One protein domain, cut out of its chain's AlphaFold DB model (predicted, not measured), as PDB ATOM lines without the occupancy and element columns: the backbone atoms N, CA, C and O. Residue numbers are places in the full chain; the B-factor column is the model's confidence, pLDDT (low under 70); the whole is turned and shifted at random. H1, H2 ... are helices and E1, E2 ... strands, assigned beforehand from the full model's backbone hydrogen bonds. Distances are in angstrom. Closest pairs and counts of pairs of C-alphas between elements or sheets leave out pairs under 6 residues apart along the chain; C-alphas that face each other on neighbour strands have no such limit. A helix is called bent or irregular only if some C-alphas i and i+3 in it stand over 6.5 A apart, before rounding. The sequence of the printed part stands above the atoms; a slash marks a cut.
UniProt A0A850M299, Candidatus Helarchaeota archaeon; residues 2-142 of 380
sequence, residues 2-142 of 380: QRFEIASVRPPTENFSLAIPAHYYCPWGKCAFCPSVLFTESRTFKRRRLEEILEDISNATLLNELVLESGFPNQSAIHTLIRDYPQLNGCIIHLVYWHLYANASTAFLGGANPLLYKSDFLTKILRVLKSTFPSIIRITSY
ATOM      1  N   GLN A   2       7.964 -16.331 -10.622       91.00
ATOM      2  CA  GLN A   2       7.022 -16.233  -9.505       91.00
ATOM      3  C   GLN A   2       6.185 -17.507  -9.392       91.00
ATOM      4  O   GLN A   2       6.176 -18.348 -10.289       91.00
ATOM      5  N   ARG A   3       5.497 -17.657  -8.258       94.88
ATOM      6  CA  ARG A   3       4.521 -18.726  -8.057       94.88
ATOM      7  C   ARG A   3       3.324 -18.497  -8.988       94.88
ATOM      8  O   ARG A   3       2.923 -17.353  -9.166       94.88
ATOM      9  N   PHE A   4       2.736 -19.572  -9.509       96.62
ATOM     10  CA  PHE A   4       1.408 -19.526 -10.123       96.62
ATOM     11  C   PHE A   4       0.359 -20.169  -9.213       96.62
ATOM     12  O   PHE A   4       0.666 -21.036  -8.385       96.62
ATOM     13  N   GLU A   5      -0.891 -19.752  -9.362       95.75
ATOM     14  CA  GLU A   5      -1.994 -20.283  -8.567       95.75
ATOM     15  C   GLU A   5      -2.463 -21.644  -9.087       95.75
ATOM     16  O   GLU A   5      -2.644 -21.856 -10.285       95.75
ATOM     17  N   ILE A   6      -2.700 -22.577  -8.161       94.69
ATOM     18  CA  ILE A   6      -3.094 -23.954  -8.477       94.69
ATOM     19  C   ILE A   6      -4.508 -24.189  -7.966       94.69
ATOM     20  O   ILE A   6      -4.812 -23.943  -6.796       94.69
ATOM     21  N   ALA A   7      -5.387 -24.701  -8.827       91.25
ATOM     22  CA  ALA A   7      -6.743 -25.034  -8.409       91.25
ATOM     23  C   ALA A   7      -6.730 -26.182  -7.382       91.25
ATOM     24  O   ALA A   7      -6.280 -27.290  -7.672       91.25
ATOM     25  N   SER A   8      -7.252 -25.917  -6.183       81.31
ATOM     26  CA  SER A   8      -7.227 -26.864  -5.060       81.31
ATOM     27  C   SER A   8      -8.300 -27.950  -5.133       81.31
ATOM     28  O   SER A   8      -8.086 -29.056  -4.648       81.31
ATOM     29  N   VAL A   9      -9.453 -27.646  -5.732       84.50
ATOM     30  CA  VAL A   9     -10.562 -28.593  -5.912       84.50
ATOM     31  C   VAL A   9     -10.641 -28.967  -7.383       84.50
ATOM     32  O   VAL A   9     -10.769 -28.085  -8.236       84.50
ATOM     33  N   ARG A  10     -10.578 -30.268  -7.668       88.25
ATOM     34  CA  ARG A  10     -10.569 -30.832  -9.021       88.25
ATOM     35  C   ARG A  10     -11.185 -32.237  -9.049       88.25
ATOM     36  O   ARG A  10     -11.186 -32.917  -8.020       88.25
ATOM     37  N   PRO A  11     -11.718 -32.685 -10.201       87.38
ATOM     38  CA  PRO A  11     -12.152 -34.064 -10.382       87.38
ATOM     39  C   PRO A  11     -11.001 -35.047 -10.135       87.38
ATOM     40  O   PRO A  11      -9.867 -34.715 -10.481       87.38
ATOM     41  N   PRO A  12     -11.263 -36.289  -9.684       82.75
ATOM     42  CA  PRO A  12     -10.217 -37.309  -9.592       82.75
ATOM     43  C   PRO A  12      -9.468 -37.543 -10.913       82.75
ATOM     44  O   PRO A  12      -8.257 -37.732 -10.910       82.75
ATOM     45  N   THR A  13     -10.165 -37.438 -12.051       86.19
ATOM     46  CA  THR A  13      -9.574 -37.558 -13.398       86.19
ATOM     47  C   THR A  13      -8.630 -36.423 -13.781       86.19
ATOM     48  O   THR A  13      -7.963 -36.519 -14.805       86.19
ATOM     49  N   GLU A  14      -8.589 -35.352 -12.988       92.69
ATOM     50  CA  GLU A  14      -7.768 -34.163 -13.217       92.69
ATOM     51  C   GLU A  14      -6.736 -33.959 -12.100       92.69
ATOM     52  O   GLU A  14      -6.094 -32.911 -12.029       92.69
ATOM     53  N   ASN A  15      -6.546 -34.957 -11.222       88.69
ATOM     54  CA  ASN A  15      -5.619 -34.882 -10.088       88.69
ATOM     55  C   ASN A  15      -4.171 -34.581 -10.482       88.69
ATOM     56  O   ASN A  15      -3.406 -34.081  -9.661       88.69
ATOM     57  N   PHE A  16      -3.797 -34.867 -11.722       94.19
ATOM     58  CA  PHE A  16      -2.451 -34.636 -12.225       94.19
ATOM     59  C   PHE A  16      -2.415 -33.637 -13.377       94.19
ATOM     60  O   PHE A  16      -1.362 -33.428 -13.952       94.19
ATOM     61  N   SER A  17      -3.528 -32.990 -13.717       97.38
ATOM     62  CA  SER A  17      -3.572 -32.004 -14.802       97.38
ATOM     63  C   SER A  17      -2.910 -30.688 -14.397       97.38
ATOM     64  O   SER A  17      -2.933 -30.310 -13.221       97.38
ATOM     65  N   LEU A  18      -2.391 -29.927 -15.368       98.19
ATOM     66  CA  LEU A  18      -2.008 -28.531 -15.140       98.19
ATOM     67  C   LEU A  18      -3.255 -27.733 -14.733       98.19
ATOM     68  O   LEU A  18      -4.150 -27.520 -15.546       98.19
ATOM     69  N   ALA A  19      -3.347 -27.339 -13.464       97.25
ATOM     70  CA  ALA A  19      -4.596 -26.879 -12.870       97.25
ATOM     71  C   ALA A  19      -4.550 -25.377 -12.576       97.25
ATOM     72  O   ALA A  19      -4.019 -24.970 -11.548       97.25
ATOM     73  N   ILE A  20      -5.148 -24.563 -13.447       97.31
ATOM     74  CA  ILE A  20      -5.151 -23.097 -13.339       97.31
ATOM     75  C   ILE A  20      -6.551 -22.621 -12.927       97.31
ATOM     76  O   ILE A  20      -7.518 -22.899 -13.640       97.31
ATOM     77  N   PRO A  21      -6.731 -21.926 -11.788       96.50
ATOM     78  CA  PRO A  21      -8.053 -21.495 -11.354       96.50
ATOM     79  C   PRO A  21      -8.514 -20.257 -12.133       96.50
ATOM     80  O   PRO A  21      -7.862 -19.218 -12.091       96.50
ATOM     81  N   ALA A  22      -9.683 -20.312 -12.776       96.44
ATOM     82  CA  ALA A  22     -10.285 -19.137 -13.418       96.44
ATOM     83  C   ALA A  22     -10.853 -18.137 -12.398       96.44
ATOM     84  O   ALA A  22     -11.022 -16.953 -12.681       96.44
ATOM     85  N   HIS A  23     -11.216 -18.611 -11.209       94.94
ATOM     86  CA  HIS A  23     -11.698 -17.801 -10.094       94.94
ATOM     87  C   HIS A  23     -11.505 -18.546  -8.776       94.94
ATOM     88  O   HIS A  23     -11.239 -19.752  -8.767       94.94
ATOM     89  N   TYR A  24     -11.656 -17.823  -7.669       91.81
ATOM     90  CA  TYR A  24     -11.561 -18.395  -6.335       91.81
ATOM     91  C   TYR A  24     -12.940 -18.636  -5.730       91.81
ATOM     92  O   TYR A  24     -13.823 -17.771  -5.758       91.81
ATOM     93  N   TYR A  25     -13.051 -19.797  -5.081       89.12
ATOM     94  CA  TYR A  25     -14.195 -20.226  -4.279       89.12
ATOM     95  C   TYR A  25     -15.497 -20.401  -5.072       89.12
ATOM     96  O   TYR A  25     -15.568 -20.229  -6.289       89.12
ATOM     97  N   CYS A  26     -16.548 -20.858  -4.389       90.50
ATOM     98  CA  CYS A  26     -17.827 -21.135  -5.029       90.50
ATOM     99  C   CYS A  26     -18.720 -19.887  -5.030       90.50
ATOM    100  O   CYS A  26     -19.016 -19.376  -3.953       90.50
ATOM    101  N   PRO A  27     -19.237 -19.432  -6.189       91.00
ATOM    102  CA  PRO A  27     -20.146 -18.282  -6.249       91.00
ATOM    103  C   PRO A  27     -21.513 -18.553  -5.613       91.00
ATOM    104  O   PRO A  27     -22.252 -17.618  -5.327       91.00
ATOM    105  N   TRP A  28     -21.883 -19.826  -5.437       93.38
ATOM    106  CA  TRP A  28     -23.135 -20.196  -4.783       93.38
ATOM    107  C   TRP A  28     -22.975 -20.361  -3.275       93.38
ATOM    108  O   TRP A  28     -23.781 -19.817  -2.534       93.38
ATOM    109  N   GLY A  29     -21.964 -21.121  -2.834       90.62
ATOM    110  CA  GLY A  29     -21.548 -21.211  -1.428       90.62
ATOM    111  C   GLY A  29     -22.612 -21.650  -0.411       90.62
ATOM    112  O   GLY A  29     -22.414 -21.425   0.772       90.62
ATOM    113  N   LYS A  30     -23.741 -22.233  -0.839       93.50
ATOM    114  CA  LYS A  30     -24.921 -22.450   0.024       93.50
ATOM    115  C   LYS A  30     -25.455 -23.886   0.069       93.50
ATOM    116  O   LYS A  30     -26.447 -24.131   0.748       93.50
ATOM    117  N   CYS A  31     -24.835 -24.830  -0.645       95.69
ATOM    118  CA  CYS A  31     -25.279 -26.230  -0.644       95.69
ATOM    119  C   CYS A  31     -25.160 -26.827   0.765       95.69
ATOM    120  O   CYS A  31     -24.072 -26.807   1.340       95.69
ATOM    121  N   ALA A  32     -26.239 -27.408   1.289       96.31
ATOM    122  CA  ALA A  32     -26.316 -27.857   2.677       96.31
ATOM    123  C   ALA A  32     -25.321 -28.977   3.026       96.31
ATOM    124  O   ALA A  32     -24.888 -29.056   4.173       96.31
ATOM    125  N   PHE A  33     -24.957 -29.811   2.049       94.81
ATOM    126  CA  PHE A  33     -24.040 -30.950   2.187       94.81
ATOM    127  C   PHE A  33     -22.566 -30.601   1.921       94.81
ATOM    128  O   PHE A  33     -21.680 -31.399   2.206       94.81
ATOM    129  N   CYS A  34     -22.277 -29.441   1.323       92.25
ATOM    130  CA  CYS A  34     -20.953 -29.171   0.769       92.25
ATOM    131  C   CYS A  34     -20.001 -28.644   1.855       92.25
ATOM    132  O   CYS A  34     -20.231 -27.548   2.361       92.25
ATOM    133  N   PRO A  35     -18.888 -29.331   2.172       87.69
ATOM    134  CA  PRO A  35     -17.957 -28.869   3.204       87.69
ATOM    135  C   PRO A  35     -17.243 -27.570   2.814       87.69
ATOM    136  O   PRO A  35     -16.813 -26.815   3.680       87.69
ATOM    137  N   SER A  36     -17.168 -27.242   1.517       82.62
ATOM    138  CA  SER A  36     -16.556 -25.991   1.060       82.62
ATOM    139  C   SER A  36     -17.257 -24.736   1.597       82.62
ATOM    140  O   SER A  36     -16.622 -23.685   1.625       82.62
ATOM    141  N   VAL A  37     -18.520 -24.830   2.045       77.12
ATOM    142  CA  VAL A  37     -19.250 -23.709   2.674       77.12
ATOM    143  C   VAL A  37     -18.720 -23.371   4.071       77.12
ATOM    144  O   VAL A  37     -18.864 -22.250   4.533       77.12
ATOM    145  N   LEU A  38     -18.043 -24.301   4.745       71.88
ATOM    146  CA  LEU A  38     -17.486 -24.057   6.082       71.88
ATOM    147  C   LEU A  38     -16.304 -23.093   6.053       71.88
ATOM    148  O   LEU A  38     -15.969 -22.471   7.054       71.88
ATOM    149  N   PHE A  39     -15.687 -22.939   4.887       63.09
ATOM    150  CA  PHE A  39     -14.588 -22.013   4.695       63.09
ATOM    151  C   PHE A  39     -15.058 -20.652   4.153       63.09
ATOM    152  O   PHE A  39     -14.213 -19.797   3.912       63.09
ATOM    153  N   THR A  40     -16.366 -20.423   3.937       53.78
ATOM    154  CA  THR A  40     -16.859 -19.213   3.243       53.78
ATOM    155  C   THR A  40     -16.995 -17.967   4.112       53.78
ATOM    156  O   THR A  40     -17.012 -16.879   3.546       53.78
ATOM    157  N   GLU A  41     -17.022 -18.069   5.447       50.25
ATOM    158  CA  GLU A  41     -17.064 -16.872   6.315       50.25
ATOM    159  C   GLU A  41     -15.810 -15.987   6.160       50.25
ATOM    160  O   GLU A  41     -15.889 -14.774   6.328       50.25
ATOM    161  N   SER A  42     -14.676 -16.563   5.737       53.38
ATOM    162  CA  SER A  42     -13.438 -15.838   5.398       53.38
ATOM    163  C   SER A  42     -13.081 -15.854   3.904       53.38
ATOM    164  O   SER A  42     -12.090 -15.247   3.499       53.38
ATOM    165  N   ARG A  43     -13.864 -16.544   3.060       64.81
ATOM    166  CA  ARG A  43     -13.570 -16.767   1.632       64.81
ATOM    167  C   ARG A  43     -14.773 -16.409   0.770       64.81
ATOM    168  O   ARG A  43     -15.573 -17.262   0.387       64.81
ATOM    169  N   THR A  44     -14.885 -15.124   0.454       79.06
ATOM    170  CA  THR A  44     -15.877 -14.607  -0.490       79.06
ATOM    171  C   THR A  44     -15.457 -14.922  -1.924       79.06
ATOM    172  O   THR A  44     -14.279 -14.856  -2.273       79.06
ATOM    173  N   PHE A  45     -16.418 -15.300  -2.772       89.81
ATOM    174  CA  PHE A  45     -16.172 -15.549  -4.195       89.81
ATOM    175  C   PHE A  45     -15.431 -14.372  -4.843       89.81
ATOM    176  O   PHE A  45     -15.871 -13.227  -4.738       89.81
ATOM    177  N   LYS A  46     -14.338 -14.665  -5.558       91.88
ATOM    178  CA  LYS A  46     -13.509 -13.648  -6.215       91.88
ATOM    179  C   LYS A  46     -13.221 -14.036  -7.659       91.88
ATOM    180  O   LYS A  46     -12.595 -15.061  -7.927       91.88
ATOM    181  N   ARG A  47     -13.641 -13.173  -8.588       94.88
ATOM    182  CA  ARG A  47     -13.230 -13.251  -9.995       94.88
ATOM    183  C   ARG A  47     -11.773 -12.822 -10.132       94.88
ATOM    184  O   ARG A  47     -11.332 -11.905  -9.446       94.88
ATOM    185  N   ARG A  48     -11.061 -13.478 -11.039       96.75
ATOM    186  CA  ARG A  48      -9.712 -13.108 -11.462       96.75
ATOM    187  C   ARG A  48      -9.798 -12.353 -12.778       96.75
ATOM    188  O   ARG A  48     -10.685 -12.626 -13.592       96.75
ATOM    189  N   ARG A  49      -8.900 -11.397 -12.980       97.81
ATOM    190  CA  ARG A  49      -8.749 -10.722 -14.269       97.81
ATOM    191  C   ARG A  49      -8.022 -11.634 -15.253       97.81
ATOM    192  O   ARG A  49      -7.389 -12.611 -14.850       97.81
ATOM    193  N   LEU A  50      -8.134 -11.322 -16.541       98.06
ATOM    194  CA  LEU A  50      -7.508 -12.128 -17.586       98.06
ATOM    195  C   LEU A  50      -5.990 -12.114 -17.408       98.06
ATOM    196  O   LEU A  50      -5.362 -13.163 -17.439       98.06
ATOM    197  N   GLU A  51      -5.431 -10.939 -17.131       98.12
ATOM    198  CA  GLU A  51      -3.995 -10.701 -16.999       98.12
ATOM    199  C   GLU A  51      -3.388 -11.553 -15.879       98.12
ATOM    200  O   GLU A  51      -2.348 -12.163 -16.083       98.12
ATOM    201  N   GLU A  52      -4.087 -11.691 -14.745       97.69
ATOM    202  CA  GLU A  52      -3.651 -12.541 -13.626       97.69
ATOM    203  C   GLU A  52      -3.567 -14.022 -14.022       97.69
ATOM    204  O   GLU A  52      -2.702 -14.749 -13.547       97.69
ATOM    205  N   ILE A  53      -4.487 -14.497 -14.867       98.31
ATOM    206  CA  ILE A  53      -4.506 -15.894 -15.322       98.31
ATOM    207  C   ILE A  53      -3.431 -16.119 -16.390       98.31
ATOM    208  O   ILE A  53      -2.789 -17.165 -16.405       98.31
ATOM    209  N   LEU A  54      -3.218 -15.151 -17.285       98.25
ATOM    210  CA  LEU A  54      -2.161 -15.239 -18.294       98.25
ATOM    211  C   LEU A  54      -0.765 -15.177 -17.656       98.25
ATOM    212  O   LEU A  54       0.130 -15.899 -18.088       98.25
ATOM    213  N   GLU A  55      -0.595 -14.378 -16.602       98.00
ATOM    214  CA  GLU A  55       0.631 -14.333 -15.801       98.00
ATOM    215  C   GLU A  55       0.912 -15.682 -15.124       98.00
ATOM    216  O   GLU A  55       2.038 -16.170 -15.185       98.00
ATOM    217  N   ASP A  56      -0.107 -16.345 -14.566       98.00
ATOM    218  CA  ASP A  56       0.031 -17.711 -14.043       98.00
ATOM    219  C   ASP A  56       0.489 -18.708 -15.109       98.00
ATOM    220  O   ASP A  56       1.362 -19.529 -14.840       98.00
ATOM    221  N   ILE A  57      -0.094 -18.644 -16.311       98.25
ATOM    222  CA  ILE A  57       0.292 -19.529 -17.417       98.25
ATOM    223  C   ILE A  57       1.754 -19.276 -17.795       98.25
ATOM    224  O   ILE A  57       2.521 -20.229 -17.898       98.25
ATOM    225  N   SER A  58       2.162 -18.010 -17.909       97.94
ATOM    226  CA  SER A  58       3.554 -17.640 -18.185       97.94
ATOM    227  C   SER A  58       4.511 -18.110 -17.085       97.94
ATOM    228  O   SER A  58       5.592 -18.616 -17.383       97.94
ATOM    229  N   ASN A  59       4.133 -17.963 -15.813       97.94
ATOM    230  CA  ASN A  59       4.925 -18.440 -14.682       97.94
ATOM    231  C   ASN A  59       5.041 -19.970 -14.686       97.94
ATOM    232  O   ASN A  59       6.122 -20.500 -14.426       97.94
ATOM    233  N   ALA A  60       3.958 -20.679 -15.017       97.88
ATOM    234  CA  ALA A  60       3.970 -22.128 -15.170       97.88
ATOM    235  C   ALA A  60       4.924 -22.573 -16.288       97.88
ATOM    236  O   ALA A  60       5.625 -23.562 -16.099       97.88
ATOM    237  N   THR A  61       5.014 -21.843 -17.406       97.50
ATOM    238  CA  THR A  61       5.963 -22.137 -18.497       97.50
ATOM    239  C   THR A  61       7.410 -22.040 -18.037       97.50
ATOM    240  O   THR A  61       8.151 -23.008 -18.167       97.50
ATOM    241  N   LEU A  62       7.787 -20.915 -17.421       97.25
ATOM    242  CA  LEU A  62       9.155 -20.692 -16.942       97.25
ATOM    243  C   LEU A  62       9.567 -21.727 -15.885       97.25
ATOM    244  O   LEU A  62      10.694 -22.213 -15.871       97.25
ATOM    245  N   LEU A  63       8.643 -22.084 -14.988       97.12
ATOM    246  CA  LEU A  63       8.888 -23.124 -13.988       97.12
ATOM    247  C   LEU A  63       8.970 -24.517 -14.611       97.12
ATOM    248  O   LEU A  63       9.728 -25.354 -14.132       97.12
ATOM    249  N   ASN A  64       8.192 -24.775 -15.659       97.19
ATOM    250  CA  ASN A  64       8.225 -26.037 -16.378       97.19
ATOM    251  C   ASN A  64       9.566 -26.242 -17.090       97.19
ATOM    252  O   ASN A  64      10.136 -27.322 -16.982       97.19
ATOM    253  N   GLU A  65      10.094 -25.208 -17.747       96.44
ATOM    254  CA  GLU A  65      11.445 -25.218 -18.330       96.44
ATOM    255  C   GLU A  65      12.496 -25.533 -17.262       96.44
ATOM    256  O   GLU A  65      13.266 -26.476 -17.415       96.44
ATOM    257  N   LEU A  66      12.431 -24.847 -16.116       95.75
ATOM    258  CA  LEU A  66      13.347 -25.085 -15.000       95.75
ATOM    259  C   LEU A  66      13.280 -26.527 -14.459       95.75
ATOM    260  O   LEU A  66      14.312 -27.112 -14.139       95.75
ATOM    261  N   VAL A  67      12.082 -27.116 -14.353       96.31
ATOM    262  CA  VAL A  67      11.911 -28.522 -13.936       96.31
ATOM    263  C   VAL A  67      12.550 -29.478 -14.946       96.31
ATOM    264  O   VAL A  67      13.190 -30.450 -14.546       96.31
ATOM    265  N   LEU A  68      12.395 -29.221 -16.244       95.31
ATOM    266  CA  LEU A  68      12.974 -30.066 -17.290       95.31
ATOM    267  C   LEU A  68      14.505 -29.936 -17.341       95.31
ATOM    268  O   LEU A  68      15.201 -30.942 -17.472       95.31
ATOM    269  N   GLU A  69      15.037 -28.727 -17.156       95.56
ATOM    270  CA  GLU A  69      16.479 -28.449 -17.135       95.56
ATOM    271  C   GLU A  69      17.176 -28.936 -15.857       95.56
ATOM    272  O   GLU A  69      18.382 -29.182 -15.870       95.56
ATOM    273  N   SER A  70      16.443 -29.144 -14.754       94.06
ATOM    274  CA  SER A  70      17.051 -29.565 -13.485       94.06
ATOM    275  C   SER A  70      17.624 -30.987 -13.513       94.06
ATOM    276  O   SER A  70      18.305 -31.381 -12.572       94.06
ATOM    277  N   GLY A  71      17.314 -31.791 -14.537       89.88
ATOM    278  CA  GLY A  71      17.620 -33.227 -14.579       89.88
ATOM    279  C   GLY A  71      16.477 -34.116 -14.071       89.88
ATOM    280  O   GLY A  71      16.713 -35.245 -13.627       89.88
ATOM    281  N   PHE A  72      15.233 -33.623 -14.110       90.06
ATOM    282  CA  PHE A  72      14.031 -34.450 -13.963       90.06
ATOM    283  C   PHE A  72      14.092 -35.668 -14.919       90.06
ATOM    284  O   PHE A  72      14.540 -35.516 -16.055       90.06
ATOM    285  N   PRO A  73      13.660 -36.879 -14.503       91.50
ATOM    286  CA  PRO A  73      12.937 -37.209 -13.272       91.50
ATOM    287  C   PRO A  73      13.815 -37.625 -12.079       91.50
ATOM    288  O   PRO A  73      13.315 -38.256 -11.148       91.50
ATOM    289  N   ASN A  74      15.112 -37.292 -12.061       93.69
ATOM    290  CA  ASN A  74      15.985 -37.656 -10.945       93.69
ATOM    291  C   ASN A  74      15.511 -37.019  -9.620       93.69
ATOM    292  O   ASN A  74      15.404 -35.801  -9.495       93.69
ATOM    293  N   GLN A  75      15.269 -37.840  -8.594       90.94
ATOM    294  CA  GLN A  75      14.741 -37.360  -7.314       90.94
ATOM    295  C   GLN A  75      15.691 -36.384  -6.595       90.94
ATOM    296  O   GLN A  75      15.229 -35.418  -5.989       90.94
ATOM    297  N   SER A  76      17.008 -36.593  -6.686       94.19
ATOM    298  CA  SER A  76      18.011 -35.699  -6.087       94.19
ATOM    299  C   SER A  76      18.014 -34.319  -6.754       94.19
ATOM    300  O   SER A  76      18.127 -33.296  -6.072       94.19
ATOM    301  N   ALA A  77      17.807 -34.281  -8.075       93.75
ATOM    302  CA  ALA A  77      17.638 -33.039  -8.823       93.75
ATOM    303  C   ALA A  77      16.401 -32.258  -8.356       93.75
ATOM    304  O   ALA A  77      16.507 -31.078  -8.036       93.75
ATOM    305  N   ILE A  78      15.251 -32.927  -8.220       94.25
ATOM    306  CA  ILE A  78      14.021 -32.284  -7.730       94.25
ATOM    307  C   ILE A  78      14.176 -31.788  -6.287       94.25
ATOM    308  O   ILE A  78      13.762 -30.675  -5.969       94.25
ATOM    309  N   HIS A  79      14.814 -32.572  -5.413       93.75
ATOM    310  CA  HIS A  79      15.108 -32.142  -4.042       93.75
ATOM    311  C   HIS A  79      16.014 -30.904  -4.005       93.75
ATOM    312  O   HIS A  79      15.778 -29.999  -3.207       93.75
ATOM    313  N   THR A  80      17.030 -30.854  -4.870       95.56
ATOM    314  CA  THR A  80      17.908 -29.687  -5.021       95.56
ATOM    315  C   THR A  80      17.115 -28.475  -5.496       95.56
ATOM    316  O   THR A  80      17.157 -27.436  -4.845       95.56
ATOM    317  N   LEU A  81      16.290 -28.636  -6.532       94.25
ATOM    318  CA  LEU A  81      15.458 -27.562  -7.064       94.25
ATOM    319  C   LEU A  81      14.497 -26.982  -6.010       94.25
ATOM    320  O   LEU A  81      14.370 -25.768  -5.878       94.25
ATOM    321  N   ILE A  82      13.847 -27.837  -5.217       94.75
ATOM    322  CA  ILE A  82      12.953 -27.406  -4.131       94.75
ATOM    323  C   ILE A  82      13.726 -26.698  -3.016       94.75
ATOM    324  O   ILE A  82      13.220 -25.731  -2.448       94.75
ATOM    325  N   ARG A  83      14.935 -27.164  -2.686       95.38
ATOM    326  CA  ARG A  83      15.792 -26.514  -1.686       95.38
ATOM    327  C   ARG A  83      16.226 -25.123  -2.142       95.38
ATOM    328  O   ARG A  83      16.266 -24.217  -1.315       95.38
ATOM    329  N   ASP A  84      16.533 -24.967  -3.424       95.50
ATOM    330  CA  ASP A  84      16.998 -23.702  -3.991       95.50
ATOM    331  C   ASP A  84      15.827 -22.709  -4.181       95.50
ATOM    332  O   ASP A  84      16.013 -21.497  -4.067       95.50
ATOM    333  N   TYR A  85      14.598 -23.214  -4.373       95.25
ATOM    334  CA  TYR A  85      13.370 -22.418  -4.525       95.25
ATOM    335  C   TYR A  85      12.224 -22.875  -3.595       95.25
ATOM    336  O   TYR A  85      11.153 -23.280  -4.067       95.25
ATOM    337  N   PRO A  86      12.372 -22.770  -2.262       94.94
ATOM    338  CA  PRO A  86      11.404 -23.316  -1.303       94.94
ATOM    339  C   PRO A  86      10.005 -22.695  -1.429       94.94
ATOM    340  O   PRO A  86       8.994 -23.379  -1.255       94.94
ATOM    341  N   GLN A  87       9.919 -21.419  -1.807       95.06
ATOM    342  CA  GLN A  87       8.667 -20.703  -2.061       95.06
ATOM    343  C   GLN A  87       7.892 -21.223  -3.286       95.06
ATOM    344  O   GLN A  87       6.692 -20.973  -3.404       95.06
ATOM    345  N   LEU A  88       8.559 -21.952  -4.188       96.12
ATOM    346  CA  LEU A  88       7.982 -22.518  -5.412       96.12
ATOM    347  C   LEU A  88       7.658 -24.011  -5.282       96.12
ATOM    348  O   LEU A  88       7.114 -24.587  -6.222       96.12
ATOM    349  N   ASN A  89       7.928 -24.629  -4.124       95.12
ATOM    350  CA  ASN A  89       7.766 -26.068  -3.888       95.12
ATOM    351  C   ASN A  89       6.419 -26.616  -4.397       95.12
ATOM    352  O   ASN A  89       6.381 -27.572  -5.163       95.12
ATOM    353  N   GLY A  90       5.305 -25.962  -4.046       94.88
ATOM    354  CA  GLY A  90       3.975 -26.401  -4.485       94.88
ATOM    355  C   GLY A  90       3.802 -26.421  -6.010       94.88
ATOM    356  O   GLY A  90       3.197 -27.348  -6.540       94.88
ATOM    357  N   CYS A  91       4.363 -25.437  -6.717       97.12
ATOM    358  CA  CYS A  91       4.332 -25.366  -8.180       97.12
ATOM    359  C   CYS A  91       5.254 -26.399  -8.825       97.12
ATOM    360  O   CYS A  91       4.848 -27.059  -9.777       97.12
ATOM    361  N   ILE A  92       6.459 -26.575  -8.278       96.94
ATOM    362  CA  ILE A  92       7.427 -27.570  -8.752       96.94
ATOM    363  C   ILE A  92       6.831 -28.976  -8.633       96.94
ATOM    364  O   ILE A  92       6.771 -29.699  -9.623       96.94
ATOM    365  N   ILE A  93       6.314 -29.346  -7.457       95.62
ATOM    366  CA  ILE A  93       5.689 -30.659  -7.235       95.62
ATOM    367  C   ILE A  93       4.480 -30.867  -8.151       95.62
ATOM    368  O   ILE A  93       4.302 -31.956  -8.695       95.62
ATOM    369  N   HIS A  94       3.670 -29.827  -8.363       96.75
ATOM    370  CA  HIS A  94       2.530 -29.898  -9.276       96.75
ATOM    371  C   HIS A  94       2.963 -30.196 -10.719       96.75
ATOM    372  O   HIS A  94       2.395 -31.089 -11.344       96.75
ATOM    373  N   LEU A  95       3.983 -29.502 -11.235       97.50
ATOM    374  CA  LEU A  95       4.515 -29.728 -12.585       97.50
ATOM    375  C   LEU A  95       5.193 -31.099 -12.717       97.50
ATOM    376  O   LEU A  95       4.961 -31.804 -13.695       97.50
ATOM    377  N   VAL A  96       5.959 -31.524 -11.710       96.75
ATOM    378  CA  VAL A  96       6.564 -32.866 -11.656       96.75
ATOM    379  C   VAL A  96       5.489 -33.952 -11.755       96.75
ATOM    380  O   VAL A  96       5.617 -34.876 -12.554       96.75
ATOM    381  N   TYR A  97       4.398 -33.841 -10.991       95.62
ATOM    382  CA  TYR A  97       3.292 -34.800 -11.068       95.62
ATOM    383  C   TYR A  97       2.527 -34.726 -12.389       95.62
ATOM    384  O   TYR A  97       2.091 -35.763 -12.890       95.62
ATOM    385  N   TRP A  98       2.402 -33.538 -12.978       97.75
ATOM    386  CA  TRP A  98       1.814 -33.376 -14.304       97.75
ATOM    387  C   TRP A  98       2.609 -34.108 -15.390       97.75
ATOM    388  O   TRP A  98       2.017 -34.796 -16.223       97.75
ATOM    389  N   HIS A  99       3.940 -34.069 -15.333       97.31
ATOM    390  CA  HIS A  99       4.786 -34.877 -16.214       97.31
ATOM    391  C   HIS A  99       4.685 -36.372 -15.913       97.31
ATOM    392  O   HIS A  99       4.399 -37.149 -16.816       97.31
ATOM    393  N   LEU A 100       4.871 -36.786 -14.655       95.62
ATOM    394  CA  LEU A 100       4.964 -38.209 -14.298       95.62
ATOM    395  C   LEU A 100       3.660 -38.990 -14.488       95.62
ATOM    396  O   LEU A 100       3.704 -40.161 -14.850       95.62
ATOM    397  N   TYR A 101       2.514 -38.370 -14.203       95.00
ATOM    398  CA  TYR A 101       1.234 -39.082 -14.151       95.00
ATOM    399  C   TYR A 101       0.258 -38.684 -15.258       95.00
ATOM    400  O   TYR A 101      -0.681 -39.431 -15.530       95.00
ATOM    401  N   ALA A 102       0.455 -37.526 -15.892       94.94
ATOM    402  CA  ALA A 102      -0.378 -37.064 -17.000       94.94
ATOM    403  C   ALA A 102       0.409 -36.849 -18.301       94.94
ATOM    404  O   ALA A 102      -0.181 -36.382 -19.275       94.94
ATOM    405  N   ASN A 103       1.707 -37.176 -18.347       96.25
ATOM    406  CA  ASN A 103       2.578 -36.966 -19.513       96.25
ATOM    407  C   ASN A 103       2.489 -35.537 -20.073       96.25
ATOM    408  O   ASN A 103       2.496 -35.336 -21.286       96.25
ATOM    409  N   ALA A 104       2.292 -34.553 -19.189       97.06
ATOM    410  CA  ALA A 104       2.049 -33.157 -19.538       97.06
ATOM    411  C   ALA A 104       0.938 -32.929 -20.592       97.06
ATOM    412  O   ALA A 104       0.985 -31.975 -21.372       97.06
ATOM    413  N   SER A 105      -0.064 -33.815 -20.636       97.69
ATOM    414  CA  SER A 105      -1.041 -33.878 -21.734       97.69
ATOM    415  C   SER A 105      -2.428 -33.325 -21.394       97.69
ATOM    416  O   SER A 105      -3.269 -33.150 -22.278       97.69
ATOM    417  N   THR A 106      -2.683 -33.014 -20.121       98.12
ATOM    418  CA  THR A 106      -3.994 -32.550 -19.652       98.12
ATOM    419  C   THR A 106      -3.908 -31.246 -18.867       98.12
ATOM    420  O   THR A 106      -2.987 -31.037 -18.076       98.12
ATOM    421  N   ALA A 107      -4.900 -30.376 -19.034       98.38
ATOM    422  CA  ALA A 107      -5.093 -29.193 -18.201       98.38
ATOM    423  C   ALA A 107      -6.508 -29.121 -17.632       98.38
ATOM    424  O   ALA A 107      -7.473 -29.636 -18.194       98.38
ATOM    425  N   PHE A 108      -6.620 -28.436 -16.502       98.50
ATOM    426  CA  PHE A 108      -7.865 -28.225 -15.796       98.50
ATOM    427  C   PHE A 108      -8.060 -26.741 -15.497       98.50
ATOM    428  O   PHE A 108      -7.311 -26.140 -14.722       98.50
ATOM    429  N   LEU A 109      -9.094 -26.149 -16.092       97.31
ATOM    430  CA  LEU A 109      -9.512 -24.788 -15.793       97.31
ATOM    431  C   LEU A 109     -10.401 -24.804 -14.547       97.31
ATOM    432  O   LEU A 109     -11.606 -25.070 -14.611       97.31
ATOM    433  N   GLY A 110      -9.775 -24.551 -13.405       94.25
ATOM    434  CA  GLY A 110     -10.382 -24.665 -12.089       94.25
ATOM    435  C   GLY A 110     -11.233 -23.470 -11.666       94.25
ATOM    436  O   GLY A 110     -11.459 -22.511 -12.404       94.25
ATOM    437  N   GLY A 111     -11.691 -23.530 -10.417       92.25
ATOM    438  CA  GLY A 111     -12.772 -22.693  -9.897       92.25
ATOM    439  C   GLY A 111     -14.102 -23.439  -9.979       92.25
ATOM    440  O   GLY A 111     -14.311 -24.275 -10.849       92.25
ATOM    441  N   ALA A 112     -15.029 -23.171  -9.060       91.81
ATOM    442  CA  ALA A 112     -16.251 -23.979  -8.944       91.81
ATOM    443  C   ALA A 112     -17.276 -23.762 -10.079       91.81
ATOM    444  O   ALA A 112     -18.263 -24.489 -10.168       91.81
ATOM    445  N   ASN A 113     -17.118 -22.701 -10.880       96.19
ATOM    446  CA  ASN A 113     -18.039 -22.359 -11.969       96.19
ATOM    447  C   ASN A 113     -17.455 -21.335 -12.974       96.19
ATOM    448  O   ASN A 113     -17.889 -20.176 -12.967       96.19
ATOM    449  N   PRO A 114     -16.436 -21.673 -13.780       97.12
ATOM    450  CA  PRO A 114     -15.883 -20.777 -14.802       97.12
ATOM    451  C   PRO A 114     -16.908 -20.240 -15.813       97.12
ATOM    452  O   PRO A 114     -16.709 -19.160 -16.359       97.12
ATOM    453  N   LEU A 115     -18.066 -20.890 -15.971       97.94
ATOM    454  CA  LEU A 115     -19.162 -20.441 -16.849       97.94
ATOM    455  C   LEU A 115     -19.777 -19.072 -16.482       97.94
ATOM    456  O   LEU A 115     -20.634 -18.558 -17.202       97.94
ATOM    457  N   LEU A 116     -19.358 -18.457 -15.369       96.75
ATOM    458  CA  LEU A 116     -19.703 -17.070 -15.043       96.75
ATOM    459  C   LEU A 116     -19.039 -16.038 -15.961       96.75
ATOM    460  O   LEU A 116     -19.537 -14.914 -16.056       96.75
ATOM    461  N   TYR A 117     -17.926 -16.387 -16.605       97.88
ATOM    462  CA  TYR A 117     -17.246 -15.497 -17.540       97.88
ATOM    463  C   TYR A 117     -17.970 -15.435 -18.896       97.88
ATOM    464  O   TYR A 117     -18.911 -16.186 -19.177       97.88
ATOM    465  N   LYS A 118     -17.574 -14.467 -19.729       97.88
ATOM    466  CA  LYS A 118     -17.971 -14.405 -21.144       97.88
ATOM    467  C   LYS A 118     -17.137 -15.405 -21.952       97.88
ATOM    468  O   LYS A 118     -16.022 -15.722 -21.539       97.88
ATOM    469  N   SER A 119     -17.657 -15.864 -23.090       97.38
ATOM    470  CA  SER A 119     -16.967 -16.819 -23.971       97.38
ATOM    471  C   SER A 119     -15.583 -16.296 -24.345       97.38
ATOM    472  O   SER A 119     -14.604 -16.979 -24.086       97.38
ATOM    473  N   ASP A 120     -15.479 -15.045 -24.801       97.94
ATOM    474  CA  ASP A 120     -14.215 -14.416 -25.225       97.94
ATOM    475  C   ASP A 120     -13.127 -14.404 -24.147       97.94
ATOM    476  O   ASP A 120     -11.937 -14.431 -24.451       97.94
ATOM    477  N   PHE A 121     -13.519 -14.344 -22.875       98.50
ATOM    478  CA  PHE A 121     -12.570 -14.400 -21.767       98.50
ATOM    479  C   PHE A 121     -11.979 -15.807 -21.636       98.50
ATOM    480  O   PHE A 121     -10.765 -15.969 -21.554       98.50
ATOM    481  N   LEU A 122     -12.837 -16.830 -21.651       98.50
ATOM    482  CA  LEU A 122     -12.412 -18.220 -21.509       98.50
ATOM    483  C   LEU A 122     -11.700 -18.725 -22.768       98.50
ATOM    484  O   LEU A 122     -10.680 -19.392 -22.643       98.50
ATOM    485  N   THR A 123     -12.161 -18.367 -23.971       98.62
ATOM    486  CA  THR A 123     -11.502 -18.760 -25.227       98.62
ATOM    487  C   THR A 123     -10.086 -18.204 -25.329       98.62
ATOM    488  O   THR A 123      -9.200 -18.912 -25.801       98.62
ATOM    489  N   LYS A 124      -9.829 -16.982 -24.837       98.62
ATOM    490  CA  LYS A 124      -8.463 -16.439 -24.739       98.62
ATOM    491  C   LYS A 124      -7.578 -17.295 -23.833       98.62
ATOM    492  O   LYS A 124      -6.482 -17.650 -24.245       98.62
ATOM    493  N   ILE A 125      -8.063 -17.675 -22.649       98.56
ATOM    494  CA  ILE A 125      -7.314 -18.538 -21.717       98.56
ATOM    495  C   ILE A 125      -7.016 -19.900 -22.355       98.56
ATOM    496  O   ILE A 125      -5.874 -20.350 -22.327       98.56
ATOM    497  N   LEU A 126      -8.023 -20.538 -22.958       98.69
ATOM    498  CA  LEU A 126      -7.887 -21.852 -23.599       98.69
ATOM    499  C   LEU A 126      -6.868 -21.829 -24.745       98.69
ATOM    500  O   LEU A 126      -6.003 -22.700 -24.816       98.69
ATOM    501  N   ARG A 127      -6.929 -20.803 -25.604       98.44
ATOM    502  CA  ARG A 127      -5.981 -20.632 -26.713       98.44
ATOM    503  C   ARG A 127      -4.559 -20.424 -26.215       98.44
ATOM    504  O   ARG A 127      -3.662 -21.062 -26.750       98.44
ATOM    505  N   VAL A 128      -4.368 -19.594 -25.185       98.44
ATOM    506  CA  VAL A 128      -3.042 -19.382 -24.589       98.44
ATOM    507  C   VAL A 128      -2.514 -20.680 -23.980       98.44
ATOM    508  O   VAL A 128      -1.390 -21.056 -24.278       98.44
ATOM    509  N   LEU A 129      -3.326 -21.425 -23.222       97.88
ATOM    510  CA  LEU A 129      -2.922 -22.736 -22.694       97.88
ATOM    511  C   LEU A 129      -2.453 -23.685 -23.805       97.88
ATOM    512  O   LEU A 129      -1.375 -24.263 -23.682       97.88
ATOM    513  N   LYS A 130      -3.221 -23.815 -24.897       97.00
ATOM    514  CA  LYS A 130      -2.855 -24.689 -26.025       97.00
ATOM    515  C   LYS A 130      -1.616 -24.210 -26.780       97.00
ATOM    516  O   LYS A 130      -0.792 -25.037 -27.154       97.00
ATOM    517  N   SER A 131      -1.462 -22.903 -27.007       97.50
ATOM    518  CA  SER A 131      -0.276 -22.376 -27.693       97.50
ATOM    519  C   SER A 131       0.985 -22.483 -26.839       97.50
ATOM    520  O   SER A 131       2.061 -22.729 -27.369       97.50
ATOM    521  N   THR A 132       0.853 -22.294 -25.526       97.56
ATOM    522  CA  THR A 132       1.969 -22.335 -24.576       97.56
ATOM    523  C   THR A 132       2.409 -23.764 -24.274       97.56
ATOM    524  O   THR A 132       3.601 -24.016 -24.128       97.56
ATOM    525  N   PHE A 133       1.470 -24.709 -24.210       97.44
ATOM    526  CA  PHE A 133       1.754 -26.121 -23.964       97.44
ATOM    527  C   PHE A 133       1.120 -26.991 -25.062       97.44
ATOM    528  O   PHE A 133       0.049 -27.567 -24.851       97.44
ATOM    529  N   PRO A 134       1.778 -27.137 -26.229       96.12
ATOM    530  CA  PRO A 134       1.244 -27.913 -27.352       96.12
ATOM    531  C   PRO A 134       1.019 -29.402 -27.050       96.12
ATOM    532  O   PRO A 134       0.279 -30.066 -27.771       96.12
ATOM    533  N   SER A 135       1.635 -29.936 -25.988       97.00
ATOM    534  CA  SER A 135       1.402 -31.301 -25.500       97.00
ATOM    535  C   SER A 135       0.002 -31.501 -24.913       97.00
ATOM    536  O   SER A 135      -0.439 -32.643 -24.786       97.00
ATOM    537  N   ILE A 136      -0.703 -30.423 -24.548       98.25
ATOM    538  CA  ILE A 136      -2.049 -30.501 -23.982       98.25
ATOM    539  C   ILE A 136      -3.042 -30.922 -25.065       98.25
ATOM    540  O   ILE A 136      -3.435 -30.136 -25.928       98.25
ATOM    541  N   ILE A 137      -3.517 -32.158 -24.950       97.12
ATOM    542  CA  ILE A 137      -4.547 -32.729 -25.821       97.12
ATOM    543  C   ILE A 137      -5.949 -32.618 -25.224       97.12
ATOM    544  O   ILE A 137      -6.919 -32.743 -25.961       97.12
ATOM    545  N   ARG A 138      -6.063 -32.399 -23.903       97.94
ATOM    546  CA  ARG A 138      -7.352 -32.306 -23.208       97.94
ATOM    547  C   ARG A 138      -7.378 -31.187 -22.173       97.94
ATOM    548  O   ARG A 138      -6.555 -31.173 -21.258       97.94
ATOM    549  N   ILE A 139      -8.377 -30.318 -22.253       98.56
ATOM    550  CA  ILE A 139      -8.701 -29.305 -21.253       98.56
ATOM    551  C   ILE A 139     -10.104 -29.558 -20.715       98.56
ATOM    552  O   ILE A 139     -11.072 -29.649 -21.468       98.56
ATOM    553  N   THR A 140     -10.240 -29.637 -19.395       98.56
ATOM    554  CA  THR A 140     -11.548 -29.790 -18.745       98.56
ATOM    555  C   THR A 140     -11.796 -28.680 -17.730       98.56
ATOM    556  O   THR A 140     -10.889 -27.940 -17.346       98.56
ATOM    557  N   SER A 141     -13.048 -28.500 -17.318       98.31
ATOM    558  CA  SER A 141     -13.420 -27.477 -16.342       98.31
ATOM    559  C   SER A 141     -14.598 -27.924 -15.489       98.31
ATOM    560  O   SER A 141     -15.357 -28.809 -15.879       98.31
ATOM    561  N   TYR A 142     -14.788 -27.302 -14.327       97.50
ATOM    562  CA  TYR A 142     -16.073 -27.384 -13.637       97.50
ATOM    563  C   TYR A 142     -17.119 -26.473 -14.285       97.50
ATOM    564  O   TYR A 142     -16.823 -25.540 -15.023       97.50
TER     565      TYR A 142
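AT A GLANCE: This is residues 2 to 142 of the 380 residues of a protein of Candidatus Helarchaeota archaeon (UniProt A0A850M299). A small parallel sheet of three strands, E1 E2 E3, has H5 over one face and H2 side by side with H5, while H4 crosses H2 near the E1 edge of the sheet. The longest axis runs from a loop that holds the short H1 at one end, its base closed by a short antiparallel pairing of residues 23 to 24 with 46 to 47, to H3 and the turn before it at the other. The printed part has 141 residues with five named helices and three named strands, in the order E1 H1 H2 H3 H4 E2 H5 E3, and its class is mostly helix. It is compact, with a radius of gyration of the C-alphas of 15.7 A, and spans 46 by 32 by 26 A.

HOW THE PARTS SIT: In the sheet, E2, residues 106 to 110, is the inner strand, between the edge strands E1, residues 18 to 21, and E3, residues 138 to 142. E1 and E2 are parallel at 14 degrees, with N 108 and O 18 within hydrogen-bond range at 2.8 A. E2 and E3 are parallel at 20 degrees, with N 109 and O 140 within range at 2.8 A. H5, residues 119 to 132, is on the sheet at a height over the sheet of 10.3 A, and runs slantwise to the strands, at 33 degrees to E2 on the local plane. It lies over E2, where 6 of its 14 C-alphas fall, and only just not over E3, where 2 fall. E2, H5 and E3 form a strand-helix-strand unit, two parallel neighbour strands with a helix between, whose crossover is right-handed; E1, the four helices H1 to H4 and E2 form another. H2, residues 50 to 69, only grazes the sheet, with residues 53 to 60. H2 and H5 touch at a shallow tilt of 15 degrees, the same way; their closest C-alphas, those of Leu 50 and Phe 121, are 6.9 A apart. H4, residues 86 to 102, also only grazes the sheet, and its residues 91 to 96 touch H2 about perpendicular, at 78 degrees, with the C-alphas of Asn 64 and Leu 95 closest at 6.5 A. H3, residues 75 to 84, and H4 touch only at the corner, and only just, with 3 pairs of C-alphas within 8 A; those of Ile 82 and Asn 89 are closest at 5.4 A. H1, residues 35 to 39, touches no helix and is not on the sheet. In H2, H3 and H5 every O i to N i+4 pair is within hydrogen-bond range; in H4 11 of 13 are, and in H1 0 of 1, beside 2 of 2 O i to N i+3 pairs.

IN THESE COORDINATES: E1 begins at C-alpha 18, (-2.008, -28.531, -15.140), and E3 ends at C-alpha 142, (-16.073, -27.384, -13.637). E1, E2 and E3 measure 10.0, 12.7 and 13.9 A from first to last C-alpha. H2 is 29.0 A long from C-alpha 50, (-7.508, -12.128, -17.586), H4 24.0 A, H5 19.7 A, H3 14.2 A and H1 7.8 A. H4 is irregular: C-alphas 87 and 90 are 7.8 A apart.

THE WHOLE: The C-alphas of Ala 32 and Gly 71, the two farthest apart, are 47.5 A from each other. The printed part has no cut, and its one long link, of 13 residues, joins E1 to H1. Mean pLDDT of the printed part is 93.4; residues 39 to 43, of which 39 belongs to H1, are under 70.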